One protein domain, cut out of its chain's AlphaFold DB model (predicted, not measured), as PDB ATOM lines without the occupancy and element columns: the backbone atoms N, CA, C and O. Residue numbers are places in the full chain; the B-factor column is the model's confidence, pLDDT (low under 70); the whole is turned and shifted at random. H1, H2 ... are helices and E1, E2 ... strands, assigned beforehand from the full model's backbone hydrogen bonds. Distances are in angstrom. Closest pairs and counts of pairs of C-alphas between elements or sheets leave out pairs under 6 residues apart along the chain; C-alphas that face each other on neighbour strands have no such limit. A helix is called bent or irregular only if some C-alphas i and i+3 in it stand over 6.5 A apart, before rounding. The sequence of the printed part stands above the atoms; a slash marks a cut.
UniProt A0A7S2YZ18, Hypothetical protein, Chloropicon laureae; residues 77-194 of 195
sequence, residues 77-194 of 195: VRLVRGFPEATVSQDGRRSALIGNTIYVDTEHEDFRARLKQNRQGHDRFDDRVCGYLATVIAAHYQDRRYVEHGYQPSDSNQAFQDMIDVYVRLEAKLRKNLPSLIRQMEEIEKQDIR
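AT A GLANCE: This is residues 77 to 194 of the 195 residues of the protein "Hypothetical protein" of Chloropicon laureae (UniProt A0A7S2YZ18). A small three-stranded sheet is covered on one face, over E3 and E2, by the long helix H2, and H2 is crossed at 50 degrees by H3a, the first arm of a long bent helix; the second arm, H3b, turns off at the bend and passes the sheet at strand E1. Two long loops with no named element, residues 81 to 94 between E1 and E2 and residues 113 to 126 between H1 and H2, join these parts, and the second folds back on itself where residues 116 to 117 pair antiparallel with residues 123 to 124. The printed part has 118 residues, with E1, E2, E3, H1, H2 and H3 in that order; the mixed sheet runs E1 E3 E2. The class is mostly helix, and the whole is compact, with a radius of gyration of the C-alphas of 15.6 A and spans of 50 by 34 by 21 A.

HOW THE PARTS SIT: In the sheet, E3, residues 101 to 105, is parallel to E1, residues 77 to 80, with N 78 and O 102 2.8 A apart, and forms an antiparallel hairpin with E2, residues 95 to 98, with N 103 and O 96 2.8 A apart. H2, residues 127 to 149, is over E3 and E2 at a height over the sheet of 9.5 A; the closest C-alphas of H2 and E2 are those of His 140 and Leu 97, 6.8 A. H3, residues 156 to 192, was assigned as one helix by its hydrogen bonds but is bent: C-alphas 176 and 179 are 7.7 A apart, and its arms H3a, residues 156 to 176, and H3b, residues 179 to 192, are about perpendicular at 78 degrees. H2 and H3a touch, closest at C-alphas 134 and 171, 5.2 A, opposite ways at a steep tilt of 50 degrees. H3b is on the sheet, with C-alphas Met 185 and Leu 79 of E1 closest at 7.6 A; the two layers, helices on one face of a sheet, have H2 and H3b as their helices. H1, residues 109 to 112, is close to but not clearly touching H2, with C-alphas 111 and 129 closest at 7.4 A. In H2, H3a and H3b every O i to N i+4 pair is within hydrogen-bond range; H1 is too short for one.

IN THESE COORDINATES: E1 begins at C-alpha 77, (-2.056, -17.535, 10.504), and H3b ends at C-alpha 192, (5.515, -32.948, 0.975). H2 is 31.7 A long, H3a 30.5 A and H3b 20.6 A.

THE WHOLE: The C-alphas of Ser 154 and Arg 194 are the two farthest apart, 52.0 A. The printed part has no cut; the links E1 to E2 and H1 to H2 are long. Residues 145 to 150, of which 145 to 149 belong to H2, stand free. The pLDDT is under 70 at residues 84 to 92, 121 and 191 to 194.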
ATOM      1  N   VAL A  77      -2.977 -16.563   9.908       80.69
ATOM      2  CA  VAL A  77      -2.056 -17.535  10.504       80.69
ATOM      3  C   VAL A  77      -1.720 -18.557   9.436       80.69
ATOM      4  O   VAL A  77      -2.622 -19.104   8.801       80.69
ATOM      5  N   ARG A  78      -0.429 -18.786   9.210       83.69
ATOM      6  CA  ARG A  78       0.068 -19.812   8.298       83.69
ATOM      7  C   ARG A  78       1.033 -20.722   9.031       83.69
ATOM      8  O   ARG A  78       1.972 -20.259   9.672       83.69
ATOM      9  N   LEU A  79       0.777 -22.015   8.918       85.06
ATOM     10  CA  LEU A  79       1.686 -23.053   9.371       85.06
ATOM     11  C   LEU A  79       2.704 -23.284   8.252       85.06
ATOM     12  O   LEU A  79       2.313 -23.441   7.096       85.06
ATOM     13  N   VAL A  80       3.989 -23.231   8.584       85.12
ATOM     14  CA  VAL A  80       5.096 -23.446   7.645       85.12
ATOM     15  C   VAL A  80       6.119 -24.388   8.260       85.12
ATOM     16  O   VAL A  80       6.236 -24.463   9.481       85.12
ATOM     17  N   ARG A  81       6.851 -25.106   7.408       80.75
ATOM     18  CA  ARG A  81       7.970 -25.954   7.818       80.75
ATOM     19  C   ARG A  81       9.266 -25.187   7.641       80.75
ATOM     20  O   ARG A  81       9.668 -24.938   6.505       80.75
ATOM     21  N   GLY A  82       9.856 -24.771   8.758       72.19
ATOM     22  CA  GLY A  82      11.039 -23.927   8.756       72.19
ATOM     23  C   GLY A  82      10.774 -22.518   8.217       72.19
ATOM     24  O   GLY A  82       9.817 -22.237   7.488       72.19
ATOM     25  N   PHE A  83      11.645 -21.588   8.595       72.31
ATOM     26  CA  PHE A  83      11.666 -20.257   7.999       72.31
ATOM     27  C   PHE A  83      12.645 -20.240   6.825       72.31
ATOM     28  O   PHE A  83      13.736 -20.799   6.947       72.31
ATOM     29  N   PRO A  84      12.312 -19.581   5.698       62.97
ATOM     30  CA  PRO A  84      13.282 -19.382   4.636       62.97
ATOM     31  C   PRO A  84      14.477 -18.595   5.190       62.97
ATOM     32  O   PRO A  84      14.323 -17.506   5.756       62.97
ATOM     33  N   GLU A  85      15.659 -19.179   4.998       57.81
ATOM     34  CA  GLU A  85      16.976 -18.790   5.529       57.81
ATOM     35  C   GLU A  85      17.331 -17.310   5.288       57.81
ATOM     36  O   GLU A  85      18.104 -16.708   6.025       57.81
ATOM     37  N   ALA A  86      16.688 -16.688   4.298       53.69
ATOM     38  CA  ALA A  86      16.900 -15.302   3.908       53.69
ATOM     39  C   ALA A  86      16.316 -14.248   4.868       53.69
ATOM     40  O   ALA A  86      16.566 -13.063   4.654       53.69
ATOM     41  N   THR A  87      15.512 -14.623   5.873       56.03
ATOM     42  CA  THR A  87      14.667 -13.618   6.549       56.03
ATOM     43  C   THR A  87      15.178 -13.144   7.909       56.03
ATOM     44  O   THR A  87      15.223 -11.937   8.097       56.03
ATOM     45  N   VAL A  88      15.587 -14.000   8.852       53.41
ATOM     46  CA  VAL A  88      16.222 -13.607  10.136       53.41
ATOM     47  C   VAL A  88      16.877 -14.855  10.760       53.41
ATOM     48  O   VAL A  88      16.362 -15.943  10.523       53.41
ATOM     49  N   SER A  89      17.960 -14.703  11.547       49.03
ATOM     50  CA  SER A  89      18.689 -15.758  12.290       49.03
ATOM     51  C   SER A  89      17.873 -17.026  12.573       49.03
ATOM     52  O   SER A  89      16.847 -16.961  13.255       49.03
ATOM     53  N   GLN A  90      18.388 -18.163  12.094       52.53
ATOM     54  CA  GLN A  90      17.864 -19.532  12.232       52.53
ATOM     55  C   GLN A  90      17.707 -20.032  13.684       52.53
ATOM     56  O   GLN A  90      17.251 -21.152  13.905       52.53
ATOM     57  N   ASP A  91      18.042 -19.224  14.687       53.75
ATOM     58  CA  ASP A  91      18.101 -19.665  16.076       53.75
ATOM     59  C   ASP A  91      16.700 -19.724  16.712       53.75
ATOM     60  O   ASP A  91      16.199 -18.749  17.278       53.75
ATOM     61  N   GLY A  92      16.049 -20.887  16.615       64.06
ATOM     62  CA  GLY A  92      15.014 -21.327  17.563       64.06
ATOM     63  C   GLY A  92      13.749 -20.465  17.648       64.06
ATOM     64  O   GLY A  92      13.072 -20.445  18.681       64.06
ATOM     65  N   ARG A  93      13.407 -19.715  16.596       75.69
ATOM     66  CA  ARG A  93      12.185 -18.902  16.591       75.69
ATOM     67  C   ARG A  93      10.955 -19.784  16.400       75.69
ATOM     68  O   ARG A  93      10.809 -20.465  15.399       75.69
ATOM     69  N   ARG A  94      10.015 -19.692  17.339       86.94
ATOM     70  CA  ARG A  94       8.720 -20.400  17.305       86.94
ATOM     71  C   ARG A  94       7.751 -19.862  16.250       86.94
ATOM     72  O   ARG A  94       6.849 -20.563  15.797       86.94
ATOM     73  N   SER A  95       7.867 -18.574  15.942       87.75
ATOM     74  CA  SER A  95       6.947 -17.859  15.058       87.75
ATOM     75  C   SER A  95       7.544 -16.534  14.589       87.75
ATOM     76  O   SER A  95       8.385 -15.952  15.275       87.75
ATOM     77  N   ALA A  96       7.071 -16.038  13.449       86.06
ATOM     78  CA  ALA A  96       7.439 -14.737  12.908       86.06
ATOM     79  C   ALA A  96       6.208 -14.009  12.358       86.06
ATOM     80  O   ALA A  96       5.369 -14.606  11.683       86.06
ATOM     81  N   LEU A  97       6.119 -12.704  12.610       84.56
ATOM     82  CA  LEU A  97       5.129 -11.829  11.988       84.56
ATOM     83  C   LEU A  97       5.762 -11.158  10.762       84.56
ATOM     84  O   LEU A  97       6.674 -10.349  10.901       84.56
ATOM     85  N   ILE A  98       5.274 -11.484   9.563       84.06
ATOM     86  CA  ILE A  98       5.713 -10.862   8.306       84.06
ATOM     87  C   ILE A  98       4.500 -10.167   7.680       84.06
ATOM     88  O   ILE A  98       3.540 -10.805   7.233       84.06
ATOM     89  N   GLY A  99       4.520  -8.832   7.684       82.62
ATOM     90  CA  GLY A  99       3.390  -8.012   7.248       82.62
ATOM     91  C   GLY A  99       2.161  -8.217   8.142       82.62
ATOM     92  O   GLY A  99       2.153  -7.814   9.299       82.62
ATOM     93  N   ASN A 100       1.113  -8.847   7.599       82.88
ATOM     94  CA  ASN A 100      -0.134  -9.162   8.316       82.88
ATOM     95  C   ASN A 100      -0.332 -10.673   8.547       82.88
ATOM     96  O   ASN A 100      -1.433 -11.125   8.878       82.88
ATOM     97  N   THR A 101       0.718 -11.464   8.322       83.38
ATOM     98  CA  THR A 101       0.662 -12.920   8.412       83.38
ATOM     99  C   THR A 101       1.630 -13.410   9.480       83.38
ATOM    100  O   THR A 101       2.820 -13.103   9.442       83.38
ATOM    101  N   ILE A 102       1.105 -14.167  10.439       86.06
ATOM    102  CA  ILE A 102       1.877 -14.879  11.452       86.06
ATOM    103  C   ILE A 102       2.218 -16.244  10.877       86.06
ATOM    104  O   ILE A 102       1.336 -17.068  10.630       86.06
ATOM    105  N   TYR A 103       3.504 -16.459  10.669       87.06
ATOM    106  CA  TYR A 103       4.075 -17.727  10.267       87.06
ATOM    107  C   TYR A 103       4.488 -18.481  11.526       87.06
ATOM    108  O   TYR A 103       5.262 -17.966  12.335       87.06
ATOM    109  N   VAL A 104       3.937 -19.673  11.720       87.75
ATOM    110  CA  VAL A 104       4.273 -20.554  12.841       87.75
ATOM    111  C   VAL A 104       5.055 -21.730  12.291       87.75
ATOM    112  O   VAL A 104       4.591 -22.385  11.358       87.75
ATOM    113  N   ASP A 105       6.220 -21.980  12.881       87.88
ATOM    114  CA  ASP A 105       7.056 -23.107  12.498       87.88
ATOM    115  C   ASP A 105       6.525 -24.399  13.120       87.88
ATOM    116  O   ASP A 105       6.406 -24.525  14.343       87.88
ATOM    117  N   THR A 106       6.181 -25.352  12.260       85.00
ATOM    118  CA  THR A 106       5.704 -26.674  12.665       85.00
ATOM    119  C   THR A 106       6.837 -27.640  13.006       85.00
ATOM    120  O   THR A 106       6.586 -28.651  13.658       85.00
ATOM    121  N   GLU A 107       8.074 -27.363  12.582       84.75
ATOM    122  CA  GLU A 107       9.230 -28.225  12.868       84.75
ATOM    123  C   GLU A 107       9.858 -27.947  14.235       84.75
ATOM    124  O   GLU A 107      10.541 -28.809  14.791       84.75
ATOM    125  N   HIS A 108       9.556 -26.787  14.817       86.88
ATOM    126  CA  HIS A 108      10.017 -26.404  16.140       86.88
ATOM    127  C   HIS A 108       9.659 -27.464  17.204       86.88
ATOM    128  O   HIS A 108       8.510 -27.907  17.310       86.88
ATOM    129  N   GLU A 109      10.617 -27.821  18.067       86.06
ATOM    130  CA  GLU A 109      10.471 -28.888  19.074       86.06
ATOM    131  C   GLU A 109       9.245 -28.694  19.976       86.06
ATOM    132  O   GLU A 109       8.472 -29.617  20.208       86.06
ATOM    133  N   ASP A 110       9.015 -27.462  20.433       85.38
ATOM    134  CA  ASP A 110       7.868 -27.094  21.274       85.38
ATOM    135  C   ASP A 110       6.503 -27.259  20.563       85.38
ATOM    136  O   ASP A 110       5.476 -27.456  21.219       85.38
ATOM    137  N   PHE A 111       6.465 -27.195  19.225       86.69
ATOM    138  CA  PHE A 111       5.263 -27.517  18.451       86.69
ATOM    139  C   PHE A 111       5.086 -29.034  18.361       86.69
ATOM    140  O   PHE A 111       4.027 -29.551  18.723       86.69
ATOM    141  N   ARG A 112       6.149 -29.758  17.983       84.94
ATOM    142  CA  ARG A 112       6.140 -31.227  17.867       84.94
ATOM    143  C   ARG A 112       5.821 -31.918  19.191       84.94
ATOM    144  O   ARG A 112       5.048 -32.864  19.209       84.94
ATOM    145  N   ALA A 113       6.330 -31.407  20.312       85.94
ATOM    146  CA  ALA A 113       6.055 -31.938  21.647       85.94
ATOM    147  C   ALA A 113       4.577 -31.803  22.061       85.94
ATOM    148  O   ALA A 113       4.091 -32.546  22.918       85.94
ATOM    149  N   ARG A 114       3.849 -30.838  21.482       85.88
ATOM    150  CA  ARG A 114       2.418 -30.625  21.751       85.88
ATOM    151  C   ARG A 114       1.511 -31.305  20.738       85.88
ATOM    152  O   ARG A 114       0.352 -31.563  21.070       85.88
ATOM    153  N   LEU A 115       2.023 -31.580  19.545       84.56
ATOM    154  CA  LEU A 115       1.330 -32.335  18.520       84.56
ATOM    155  C   LEU A 115       1.289 -33.806  18.934       84.56
ATOM    156  O   LEU A 115       2.315 -34.419  19.219       84.56
ATOM    157  N   LYS A 116       0.087 -34.377  19.024       80.56
ATOM    158  CA  LYS A 116      -0.057 -35.803  19.315       80.56
ATOM    159  C   LYS A 116      -0.277 -36.567  18.032       80.56
ATOM    160  O   LYS A 116      -1.120 -36.186  17.228       80.56
ATOM    161  N   GLN A 117       0.382 -37.706  17.923       80.25
ATOM    162  CA  GLN A 117       0.090 -38.672  16.880       80.25
ATOM    163  C   GLN A 117      -0.979 -39.649  17.354       80.25
ATOM    164  O   GLN A 117      -0.921 -40.194  18.461       80.25
ATOM    165  N   ASN A 118      -1.986 -39.869  16.515       76.12
ATOM    166  CA  ASN A 118      -2.932 -40.955  16.711       76.12
ATOM    167  C   ASN A 118      -2.246 -42.306  16.472       76.12
ATOM    168  O   ASN A 118      -1.229 -42.402  15.793       76.12
ATOM    169  N   ARG A 119      -2.871 -43.394  16.944       70.44
ATOM    170  CA  ARG A 119      -2.420 -44.781  16.691       70.44
ATOM    171  C   ARG A 119      -2.238 -45.134  15.208       70.44
ATOM    172  O   ARG A 119      -1.561 -46.103  14.903       70.44
ATOM    173  N   GLN A 120      -2.870 -44.378  14.316       73.88
ATOM    174  CA  GLN A 120      -2.782 -44.529  12.862       73.88
ATOM    175  C   GLN A 120      -1.635 -43.711  12.241       73.88
ATOM    176  O   GLN A 120      -1.483 -43.723  11.028       73.88
ATOM    177  N   GLY A 121      -0.848 -42.992  13.049       69.38
ATOM    178  CA  GLY A 121       0.249 -42.140  12.586       69.38
ATOM    179  C   GLY A 121      -0.173 -40.744  12.117       69.38
ATOM    180  O   GLY A 121       0.684 -39.982  11.697       69.38
ATOM    181  N   HIS A 122      -1.461 -40.394  12.197       71.75
ATOM    182  CA  HIS A 122      -1.944 -39.061  11.828       71.75
ATOM    183  C   HIS A 122      -1.757 -38.053  12.961       71.75
ATOM    184  O   HIS A 122      -2.112 -38.341  14.113       71.75
ATOM    185  N   ASP A 123      -1.279 -36.863  12.616       72.00
ATOM    186  CA  ASP A 123      -1.154 -35.745  13.538       72.00
ATOM    187  C   ASP A 123      -2.542 -35.228  13.950       72.00
ATOM    188  O   ASP A 123      -3.416 -34.937  13.129       72.00
ATOM    189  N   ARG A 124      -2.777 -35.140  15.262       74.94
ATOM    190  CA  ARG A 124      -4.035 -34.682  15.848       74.94
ATOM    191  C   ARG A 124      -3.843 -33.332  16.522       74.94
ATOM    192  O   ARG A 124      -3.048 -33.181  17.452       74.94
ATOM    193  N   PHE A 125      -4.648 -32.359  16.098       78.12
ATOM    194  CA  PHE A 125      -4.782 -31.097  16.813       78.12
ATOM    195  C   PHE A 125      -5.644 -31.282  18.056       78.12
ATOM    196  O   PHE A 125      -6.867 -31.397  17.978       78.12
ATOM    197  N   ASP A 126      -4.978 -31.269  19.202       80.38
ATOM    198  CA  ASP A 126      -5.607 -31.240  20.514       80.38
ATOM    199  C   ASP A 126      -5.707 -29.799  21.049       80.38
ATOM    200  O   ASP A 126      -5.072 -28.864  20.544       80.38
ATOM    201  N   ASP A 127      -6.441 -29.625  22.151       83.56
ATOM    202  CA  ASP A 127      -6.547 -28.348  22.873       83.56
ATOM    203  C   ASP A 127      -5.174 -27.754  23.236       83.56
ATOM    204  O   ASP A 127      -5.004 -26.536  23.255       83.56
ATOM    205  N   ARG A 128      -4.157 -28.603  23.457       86.31
ATOM    206  CA  ARG A 128      -2.777 -28.166  23.733       86.31
ATOM    207  C   ARG A 128      -2.165 -27.369  22.583       86.31
ATOM    208  O   ARG A 128      -1.478 -26.380  22.832       86.31
ATOM    209  N   VAL A 129      -2.413 -27.783  21.342       86.50
ATOM    210  CA  VAL A 129      -1.912 -27.079  20.154       86.50
ATOM    211  C   VAL A 129      -2.688 -25.776  19.960       86.50
ATOM    212  O   VAL A 129      -2.094 -24.749  19.640       86.50
ATOM    213  N   CYS A 130      -3.994 -25.775  20.243       86.88
ATOM    214  CA  CYS A 130      -4.795 -24.548  20.229       86.88
ATOM    215  C   CYS A 130      -4.285 -23.512  21.230       86.88
ATOM    216  O   CYS A 130      -4.125 -22.350  20.860       86.88
ATOM    217  N   GLY A 131      -4.009 -23.927  22.470       88.38
ATOM    218  CA  GLY A 131      -3.442 -23.050  23.492       88.38
ATOM    219  C   GLY A 131      -2.085 -22.498  23.065       88.38
ATOM    220  O   GLY A 131      -1.859 -21.296  23.131       88.38
ATOM    221  N   TYR A 132      -1.209 -23.341  22.514       90.19
ATOM    222  CA  TYR A 132       0.066 -22.871  21.973       90.19
ATOM    223  C   TYR A 132      -0.102 -21.792  20.898       90.19
ATOM    224  O   TYR A 132       0.487 -20.716  21.005       90.19
ATOM    225  N   LEU A 133      -0.935 -22.056  19.886       87.81
ATOM    226  CA  LEU A 133      -1.191 -21.104  18.807       87.81
ATOM    227  C   LEU A 133      -1.794 -19.804  19.341       87.81
ATOM    228  O   LEU A 133      -1.381 -18.724  18.927       87.81
ATOM    229  N   ALA A 134      -2.734 -19.889  20.282       89.69
ATOM    230  CA  ALA A 134      -3.336 -18.720  20.908       89.69
ATOM    231  C   ALA A 134      -2.289 -17.861  21.631       89.69
ATOM    232  O   ALA A 134      -2.296 -16.646  21.454       89.69
ATOM    233  N   THR A 135      -1.363 -18.469  22.381       90.31
ATOM    234  CA  THR A 135      -0.275 -17.753  23.069       90.31
ATOM    235  C   THR A 135       0.651 -17.061  22.081       90.31
ATOM    236  O   THR A 135       0.957 -15.881  22.239       90.31
ATOM    237  N   VAL A 136       1.061 -17.774  21.030       88.50
ATOM    238  CA  VAL A 136       1.922 -17.230  19.974       88.50
ATOM    239  C   VAL A 136       1.263 -16.027  19.297       88.50
ATOM    240  O   VAL A 136       1.873 -14.967  19.173       88.50
ATOM    241  N   ILE A 137       0.001 -16.163  18.889       87.75
ATOM    242  CA  ILE A 137      -0.726 -15.086  18.212       87.75
ATOM    243  C   ILE A 137      -0.970 -13.912  19.166       87.75
ATOM    244  O   ILE A 137      -0.860 -12.765  18.744       87.75
ATOM    245  N   ALA A 138      -1.272 -14.173  20.442       88.25
ATOM    246  CA  ALA A 138      -1.468 -13.129  21.443       88.25
ATOM    247  C   ALA A 138      -0.198 -12.292  21.655       88.25
ATOM    248  O   ALA A 138      -0.295 -11.066  21.703       88.25
ATOM    249  N   ALA A 139       0.977 -12.928  21.700       87.06
ATOM    250  CA  ALA A 139       2.256 -12.232  21.814       87.06
ATOM    251  C   ALA A 139       2.497 -11.283  20.624       87.06
ATOM    252  O   ALA A 139       2.757 -10.098  20.825       87.06
ATOM    253  N   HIS A 140       2.308 -11.764  19.388       86.25
ATOM    254  CA  HIS A 140       2.440 -10.930  18.180       86.25
ATOM    255  C   HIS A 140       1.383  -9.825  18.097       86.25
ATOM    256  O   HIS A 140       1.667  -8.717  17.648       86.25
ATOM    257  N   TYR A 141       0.155 -10.107  18.537       83.81
ATOM    258  CA  TYR A 141      -0.917  -9.116  18.597       83.81
ATOM    259  C   TYR A 141      -0.550  -7.967  19.538       83.81
ATOM    260  O   TYR A 141      -0.776  -6.799  19.221       83.81
ATOM    261  N   GLN A 142       0.002  -8.298  20.704       83.06
ATOM    262  CA  GLN A 142       0.403  -7.328  21.711       83.06
ATOM    263  C   GLN A 142       1.587  -6.485  21.231       83.06
ATOM    264  O   GLN A 142       1.509  -5.260  21.311       83.06
ATOM    265  N   ASP A 143       2.612  -7.122  20.662       83.38
ATOM    266  CA  ASP A 143       3.774  -6.440  20.087       83.38
ATOM    267  C   ASP A 143       3.339  -5.430  19.015       83.38
ATOM    268  O   ASP A 143       3.602  -4.229  19.109       83.38
ATOM    269  N   ARG A 144       2.508  -5.877  18.066       82.12
ATOM    270  CA  ARG A 144       1.967  -5.003  17.026       82.12
ATOM    271  C   ARG A 144       1.113  -3.871  17.587       82.12
ATOM    272  O   ARG A 144       1.224  -2.740  17.127       82.12
ATOM    273  N   ARG A 145       0.264  -4.144  18.581       77.94
ATOM    274  CA  ARG A 145      -0.586  -3.121  19.208       77.94
ATOM    275  C   ARG A 145       0.250  -2.031  19.879       77.94
ATOM    276  O   ARG A 145      -0.132  -0.863  19.825       77.94
ATOM    277  N   TYR A 146       1.358  -2.403  20.511       80.25
ATOM    278  CA  TYR A 146       2.263  -1.456  21.156       80.25
ATOM    279  C   TYR A 146       3.021  -0.613  20.135       80.25
ATOM    280  O   TYR A 146       3.107   0.602  20.305       80.25
ATOM    281  N   VAL A 147       3.469  -1.227  19.038       80.44
ATOM    282  CA  VAL A 147       4.175  -0.532  17.954       80.44
ATOM    283  C   VAL A 147       3.244   0.385  17.147       80.44
ATOM    284  O   VAL A 147       3.573   1.547  16.932       80.44
ATOM    285  N   GLU A 148       2.070  -0.091  16.714       76.88
ATOM    286  CA  GLU A 148       1.177   0.661  15.813       76.88
ATOM    287  C   GLU A 148       0.406   1.786  16.510       76.88
ATOM    288  O   GLU A 148       0.171   2.838  15.914       76.88
ATOM    289  N   HIS A 149      -0.023   1.580  17.757       73.81
ATOM    290  CA  HIS A 149      -0.886   2.540  18.452       73.81
ATOM    291  C   HIS A 149      -0.151   3.383  19.494       73.81
ATOM    292  O   HIS A 149      -0.793   4.196  20.161       73.81
ATOM    293  N   GLY A 150       1.160   3.176  19.677       72.25
ATOM    294  CA  GLY A 150       1.933   3.814  20.747       72.25
ATOM    295  C   GLY A 150       1.358   3.533  22.140       72.25
ATOM    296  O   GLY A 150       1.576   4.295  23.079       72.25
ATOM    297  N   TYR A 151       0.553   2.474  22.265       71.69
ATOM    298  CA  TYR A 151      -0.162   2.155  23.487       71.69
ATOM    299  C   TYR A 151       0.815   1.471  24.431       71.69
ATOM    300  O   TYR A 151       1.067   0.282  24.287       71.69
ATOM    301  N   GLN A 152       1.372   2.197  25.392       76.50
ATOM    302  CA  GLN A 152       2.107   1.569  26.483       76.50
ATOM    303  C   GLN A 152       1.137   1.255  27.626       76.50
ATOM    304  O   GLN A 152       0.366   2.128  28.035       76.50
ATOM    305  N   PRO A 153       1.123   0.012  28.132       76.94
ATOM    306  CA  PRO A 153       0.329  -0.319  29.301       76.94
ATOM    307  C   PRO A 153       0.805   0.529  30.485       76.94
ATOM    308  O   PRO A 153       2.002   0.678  30.715       76.94
ATOM    309  N   SER A 154      -0.141   1.081  31.242       80.62
ATOM    310  CA  SER A 154       0.153   1.910  32.416       80.62
ATOM    311  C   SER A 154       0.778   1.117  33.568       80.62
ATOM    312  O   SER A 154       1.468   1.694  34.399       80.62
ATOM    313  N   ASP A 155       0.519  -0.192  33.624       86.00
ATOM    314  CA  ASP A 155       1.119  -1.130  34.572       86.00
ATOM    315  C   ASP A 155       1.267  -2.511  33.910       86.00
ATOM    316  O   ASP A 155       0.478  -2.901  33.040       86.00
ATOM    317  N   SER A 156       2.263  -3.264  34.369       83.62
ATOM    318  CA  SER A 156       2.505  -4.675  34.073       83.62
ATOM    319  C   SER A 156       1.240  -5.527  34.208       83.62
ATOM    320  O   SER A 156       0.905  -6.277  33.292       83.62
ATOM    321  N   ASN A 157       0.462  -5.347  35.281       87.44
ATOM    322  CA  ASN A 157      -0.793  -6.073  35.486       87.44
ATOM    323  C   ASN A 157      -1.798  -5.839  34.354       87.44
ATOM    324  O   ASN A 157      -2.454  -6.778  33.909       87.44
ATOM    325  N   GLN A 158      -1.901  -4.605  33.854       83.62
ATOM    326  CA  GLN A 158      -2.802  -4.295  32.746       83.62
ATOM    327  C   GLN A 158      -2.320  -4.939  31.441       83.62
ATOM    328  O   GLN A 158      -3.140  -5.428  30.667       83.62
ATOM    329  N   ALA A 159      -1.003  -4.984  31.209       81.62
ATOM    330  CA  ALA A 159      -0.420  -5.677  30.061       81.62
ATOM    331  C   ALA A 159      -0.759  -7.175  30.071       81.62
ATOM    332  O   ALA A 159      -1.174  -7.723  29.050       81.62
ATOM    333  N   PHE A 160      -0.636  -7.820  31.236       85.19
ATOM    334  CA  PHE A 160      -0.978  -9.232  31.401       85.19
ATOM    335  C   PHE A 160      -2.472  -9.495  31.220       85.19
ATOM    336  O   PHE A 160      -2.833 -10.428  30.509       85.19
ATOM    337  N   GLN A 161      -3.345  -8.671  31.806       86.94
ATOM    338  CA  GLN A 161      -4.797  -8.809  31.632       86.94
ATOM    339  C   GLN A 161      -5.208  -8.657  30.163       86.94
ATOM    340  O   GLN A 161      -5.961  -9.481  29.647       86.94
ATOM    341  N   ASP A 162      -4.655  -7.665  29.461       83.44
ATOM    342  CA  ASP A 162      -4.907  -7.464  28.032       83.44
ATOM    343  C   ASP A 162      -4.440  -8.673  27.199       83.44
ATOM    344  O   ASP A 162      -5.147  -9.106  26.284       83.44
ATOM    345  N   MET A 163      -3.271  -9.238  27.518       85.50
ATOM    346  CA  MET A 163      -2.752 -10.440  26.862       85.50
ATOM    347  C   MET A 163      -3.658 -11.654  27.109       85.50
ATOM    348  O   MET A 163      -3.987 -12.369  26.163       85.50
ATOM    349  N   ILE A 164      -4.101 -11.867  28.355       87.50
ATOM    350  CA  ILE A 164      -5.006 -12.963  28.734       87.50
ATOM    351  C   ILE A 164      -6.346 -12.829  28.002       87.50
ATOM    352  O   ILE A 164      -6.832 -13.801  27.426       87.50
ATOM    353  N   ASP A 165      -6.924 -11.630  27.957       88.00
ATOM    354  CA  ASP A 165      -8.182 -11.374  27.253       88.00
ATOM    355  C   ASP A 165      -8.086 -11.712  25.760       88.00
ATOM    356  O   ASP A 165      -9.009 -12.296  25.176       88.00
ATOM    357  N   VAL A 166      -6.970 -11.345  25.124       86.88
ATOM    358  CA  VAL A 166      -6.703 -11.671  23.720       86.88
ATOM    359  C   VAL A 166      -6.511 -13.177  23.552       86.88
ATOM    360  O   VAL A 166      -7.149 -13.769  22.678       86.88
ATOM    361  N   TYR A 167      -5.714 -13.803  24.419       89.00
ATOM    362  CA  TYR A 167      -5.471 -15.242  24.435       89.00
ATOM    363  C   TYR A 167      -6.780 -16.041  24.509       89.00
ATOM    364  O   TYR A 167      -7.050 -16.847  23.620       89.00
ATOM    365  N   VAL A 168      -7.648 -15.764  25.489       88.38
ATOM    366  CA  VAL A 168      -8.909 -16.504  25.695       88.38
ATOM    367  C   VAL A 168      -9.822 -16.393  24.471       88.38
ATOM    368  O   VAL A 168     -10.461 -17.362  24.051       88.38
ATOM    369  N   ARG A 169      -9.879 -15.214  23.843       87.00
ATOM    370  CA  ARG A 169     -10.677 -15.002  22.623       87.00
ATOM    371  C   ARG A 169     -10.111 -15.752  21.430       87.00
ATOM    372  O   ARG A 169     -10.883 -16.294  20.637       87.00
ATOM    373  N   LEU A 170      -8.790 -15.742  21.270       85.81
ATOM    374  CA  LEU A 170      -8.110 -16.456  20.196       85.81
ATOM    375  C   LEU A 170      -8.270 -17.959  20.365       85.81
ATOM    376  O   LEU A 170      -8.643 -18.625  19.408       85.81
ATOM    377  N   GLU A 171      -8.101 -18.472  21.577       86.50
ATOM    378  CA  GLU A 171      -8.310 -19.879  21.892       86.50
ATOM    379  C   GLU A 171      -9.740 -20.312  21.544       86.50
ATOM    380  O   GLU A 171      -9.936 -21.275  20.804       86.50
ATOM    381  N   ALA A 172     -10.753 -19.554  21.973       86.12
ATOM    382  CA  ALA A 172     -12.145 -19.849  21.642       86.12
ATOM    383  C   ALA A 172     -12.421 -19.820  20.124       86.12
ATOM    384  O   ALA A 172     -13.226 -20.608  19.623       86.12
ATOM    385  N   LYS A 173     -11.767 -18.924  19.372       84.62
ATOM    386  CA  LYS A 173     -11.870 -18.865  17.903       84.62
ATOM    387  C   LYS A 173     -11.147 -20.031  17.230       84.62
ATOM    388  O   LYS A 173     -11.690 -20.611  16.294       84.62
ATOM    389  N   LEU A 174      -9.951 -20.382  17.691       83.38
ATOM    390  CA  LEU A 174      -9.162 -21.492  17.162       83.38
ATOM    391  C   LEU A 174      -9.875 -22.819  17.401       83.38
ATOM    392  O   LEU A 174     -10.021 -23.589  16.462       83.38
ATOM    393  N   ARG A 175     -10.447 -23.031  18.592       83.94
ATOM    394  CA  ARG A 175     -11.257 -24.222  18.892       83.94
ATOM    395  C   ARG A 175     -12.455 -24.380  17.953       83.94
ATOM    396  O   ARG A 175     -12.784 -25.492  17.562       83.94
ATOM    397  N   LYS A 176     -13.089 -23.277  17.541       82.81
ATOM    398  CA  LYS A 176     -14.185 -23.307  16.553       82.81
ATOM    399  C   LYS A 176     -13.698 -23.622  15.137       82.81
ATOM    400  O   LYS A 176     -14.409 -24.278  14.386       82.81
ATOM    401  N   ASN A 177     -12.497 -23.166  14.784       80.25
ATOM    402  CA  ASN A 177     -11.897 -23.350  13.460       80.25
ATOM    403  C   ASN A 177     -10.948 -24.560  13.373       80.25
ATOM    404  O   ASN A 177     -10.351 -24.788  12.323       80.25
ATOM    405  N   LEU A 178     -10.840 -25.358  14.439       74.19
ATOM    406  CA  LEU A 178     -10.008 -26.559  14.523       74.19
ATOM    407  C   LEU A 178     -10.157 -27.494  13.314       74.19
ATOM    408  O   LEU A 178      -9.137 -27.857  12.731       74.19
ATOM    409  N   PRO A 179     -11.382 -27.835  12.860       76.12
ATOM    410  CA  PRO A 179     -11.550 -28.703  11.695       76.12
ATOM    411  C   PRO A 179     -10.918 -28.132  10.420       76.12
ATOM    412  O   PRO A 179     -10.453 -28.883   9.569       76.12
ATOM    413  N   SER A 180     -10.889 -26.803  10.283       77.38
ATOM    414  CA  SER A 180     -10.263 -26.135   9.141       77.38
ATOM    415  C   SER A 180      -8.737 -26.165   9.224       77.38
ATOM    416  O   SER A 180      -8.088 -26.298   8.192       77.38
ATOM    417  N   LEU A 181      -8.165 -26.047  10.426       72.88
ATOM    418  CA  LEU A 181      -6.713 -26.112  10.637       72.88
ATOM    419  C   LEU A 181      -6.168 -27.521  10.395       72.88
ATOM    420  O   LEU A 181      -5.123 -27.669   9.770       72.88
ATOM    421  N   ILE A 182      -6.910 -28.549  10.819       78.38
ATOM    422  CA  ILE A 182      -6.563 -29.953  10.551       78.38
ATOM    423  C   ILE A 182      -6.445 -30.188   9.039       78.38
ATOM    424  O   ILE A 182      -5.441 -30.720   8.578       78.38
ATOM    425  N   ARG A 183      -7.413 -29.700   8.249       79.19
ATOM    426  CA  ARG A 183      -7.364 -29.803   6.779       79.19
ATOM    427  C   ARG A 183      -6.139 -29.119   6.172       79.19
ATOM    428  O   ARG A 183      -5.534 -29.677   5.267       79.19
ATOM    429  N   GLN A 184      -5.758 -27.944   6.675       76.50
ATOM    430  CA  GLN A 184      -4.567 -27.236   6.191       76.50
ATOM    431  C   GLN A 184      -3.277 -28.012   6.480       76.50
ATOM    432  O   GLN A 184      -2.385 -28.036   5.639       76.50
ATOM    433  N   MET A 185      -3.172 -28.672   7.635       73.81
ATOM    434  CA  MET A 185      -2.010 -29.515   7.937       73.81
ATOM    435  C   MET A 185      -1.956 -30.775   7.076       73.81
ATOM    436  O   MET A 185      -0.892 -31.083   6.549       73.81
ATOM    437  N   GLU A 186      -3.089 -31.444   6.845       79.19
ATOM    438  CA  GLU A 186      -3.140 -32.568   5.901       79.19
ATOM    439  C   GLU A 186      -2.728 -32.146   4.480       79.19
ATOM    440  O   GLU A 186      -2.122 -32.924   3.745       79.19
ATOM    441  N   GLU A 187      -3.071 -30.926   4.060       80.31
ATOM    442  CA  GLU A 187      -2.624 -30.374   2.778       80.31
ATOM    443  C   GLU A 187      -1.112 -30.137   2.752       80.31
ATOM    444  O   GLU A 187      -0.474 -30.479   1.757       80.31
ATOM    445  N   ILE A 188      -0.533 -29.614   3.839       74.19
ATOM    446  CA  ILE A 188       0.921 -29.433   3.978       74.19
ATOM    447  C   ILE A 188       1.636 -30.791   3.910       74.19
ATOM    448  O   ILE A 188       2.589 -30.932   3.150       74.19
ATOM    449  N   GLU A 189       1.155 -31.811   4.626       71.88
ATOM    450  CA  GLU A 189       1.712 -33.173   4.555       71.88
ATOM    451  C   GLU A 189       1.615 -33.774   3.146       71.88
ATOM    452  O   GLU A 189       2.559 -34.394   2.661       71.88
ATOM    453  N   LYS A 190       0.487 -33.580   2.450       72.75
ATOM    454  CA  LYS A 190       0.294 -34.099   1.085       72.75
ATOM    455  C   LYS A 190       1.178 -33.413   0.049       72.75
ATOM    456  O   LYS A 190       1.540 -34.054  -0.937       72.75
ATOM    457  N   GLN A 191       1.478 -32.126   0.224       67.62
ATOM    458  CA  GLN A 191       2.406 -31.411  -0.655       67.62
ATOM    459  C   GLN A 191       3.828 -31.954  -0.523       67.62
ATOM    460  O   GLN A 191       4.536 -32.037  -1.521       67.62
ATOM    461  N   ASP A 192       4.196 -32.403   0.672       61.56
ATOM    462  CA  ASP A 192       5.515 -32.948   0.975       61.56
ATOM    463  C   ASP A 192       5.754 -34.328   0.342       61.56
ATOM    464  O   ASP A 192       6.841 -34.618  -0.127       61.56
ATOM    465  N   ILE A 193       4.714 -35.164   0.231       62.34
ATOM    466  CA  ILE A 193       4.808 -36.473  -0.450       62.34
ATOM    467  C   ILE A 193       4.988 -36.315  -1.976       62.34
ATOM    468  O   ILE A 193       5.369 -37.263  -2.662       62.34
ATOM    469  N   ARG A 194       4.660 -35.143  -2.540       56.38
ATOM    470  CA  ARG A 194       4.738 -34.884  -3.988       56.38
ATOM    471  C   ARG A 194       6.042 -34.236  -4.451       56.38
ATOM    472  O   ARG A 194       6.257 -34.227  -5.664       56.38
TER     473      ARG A 194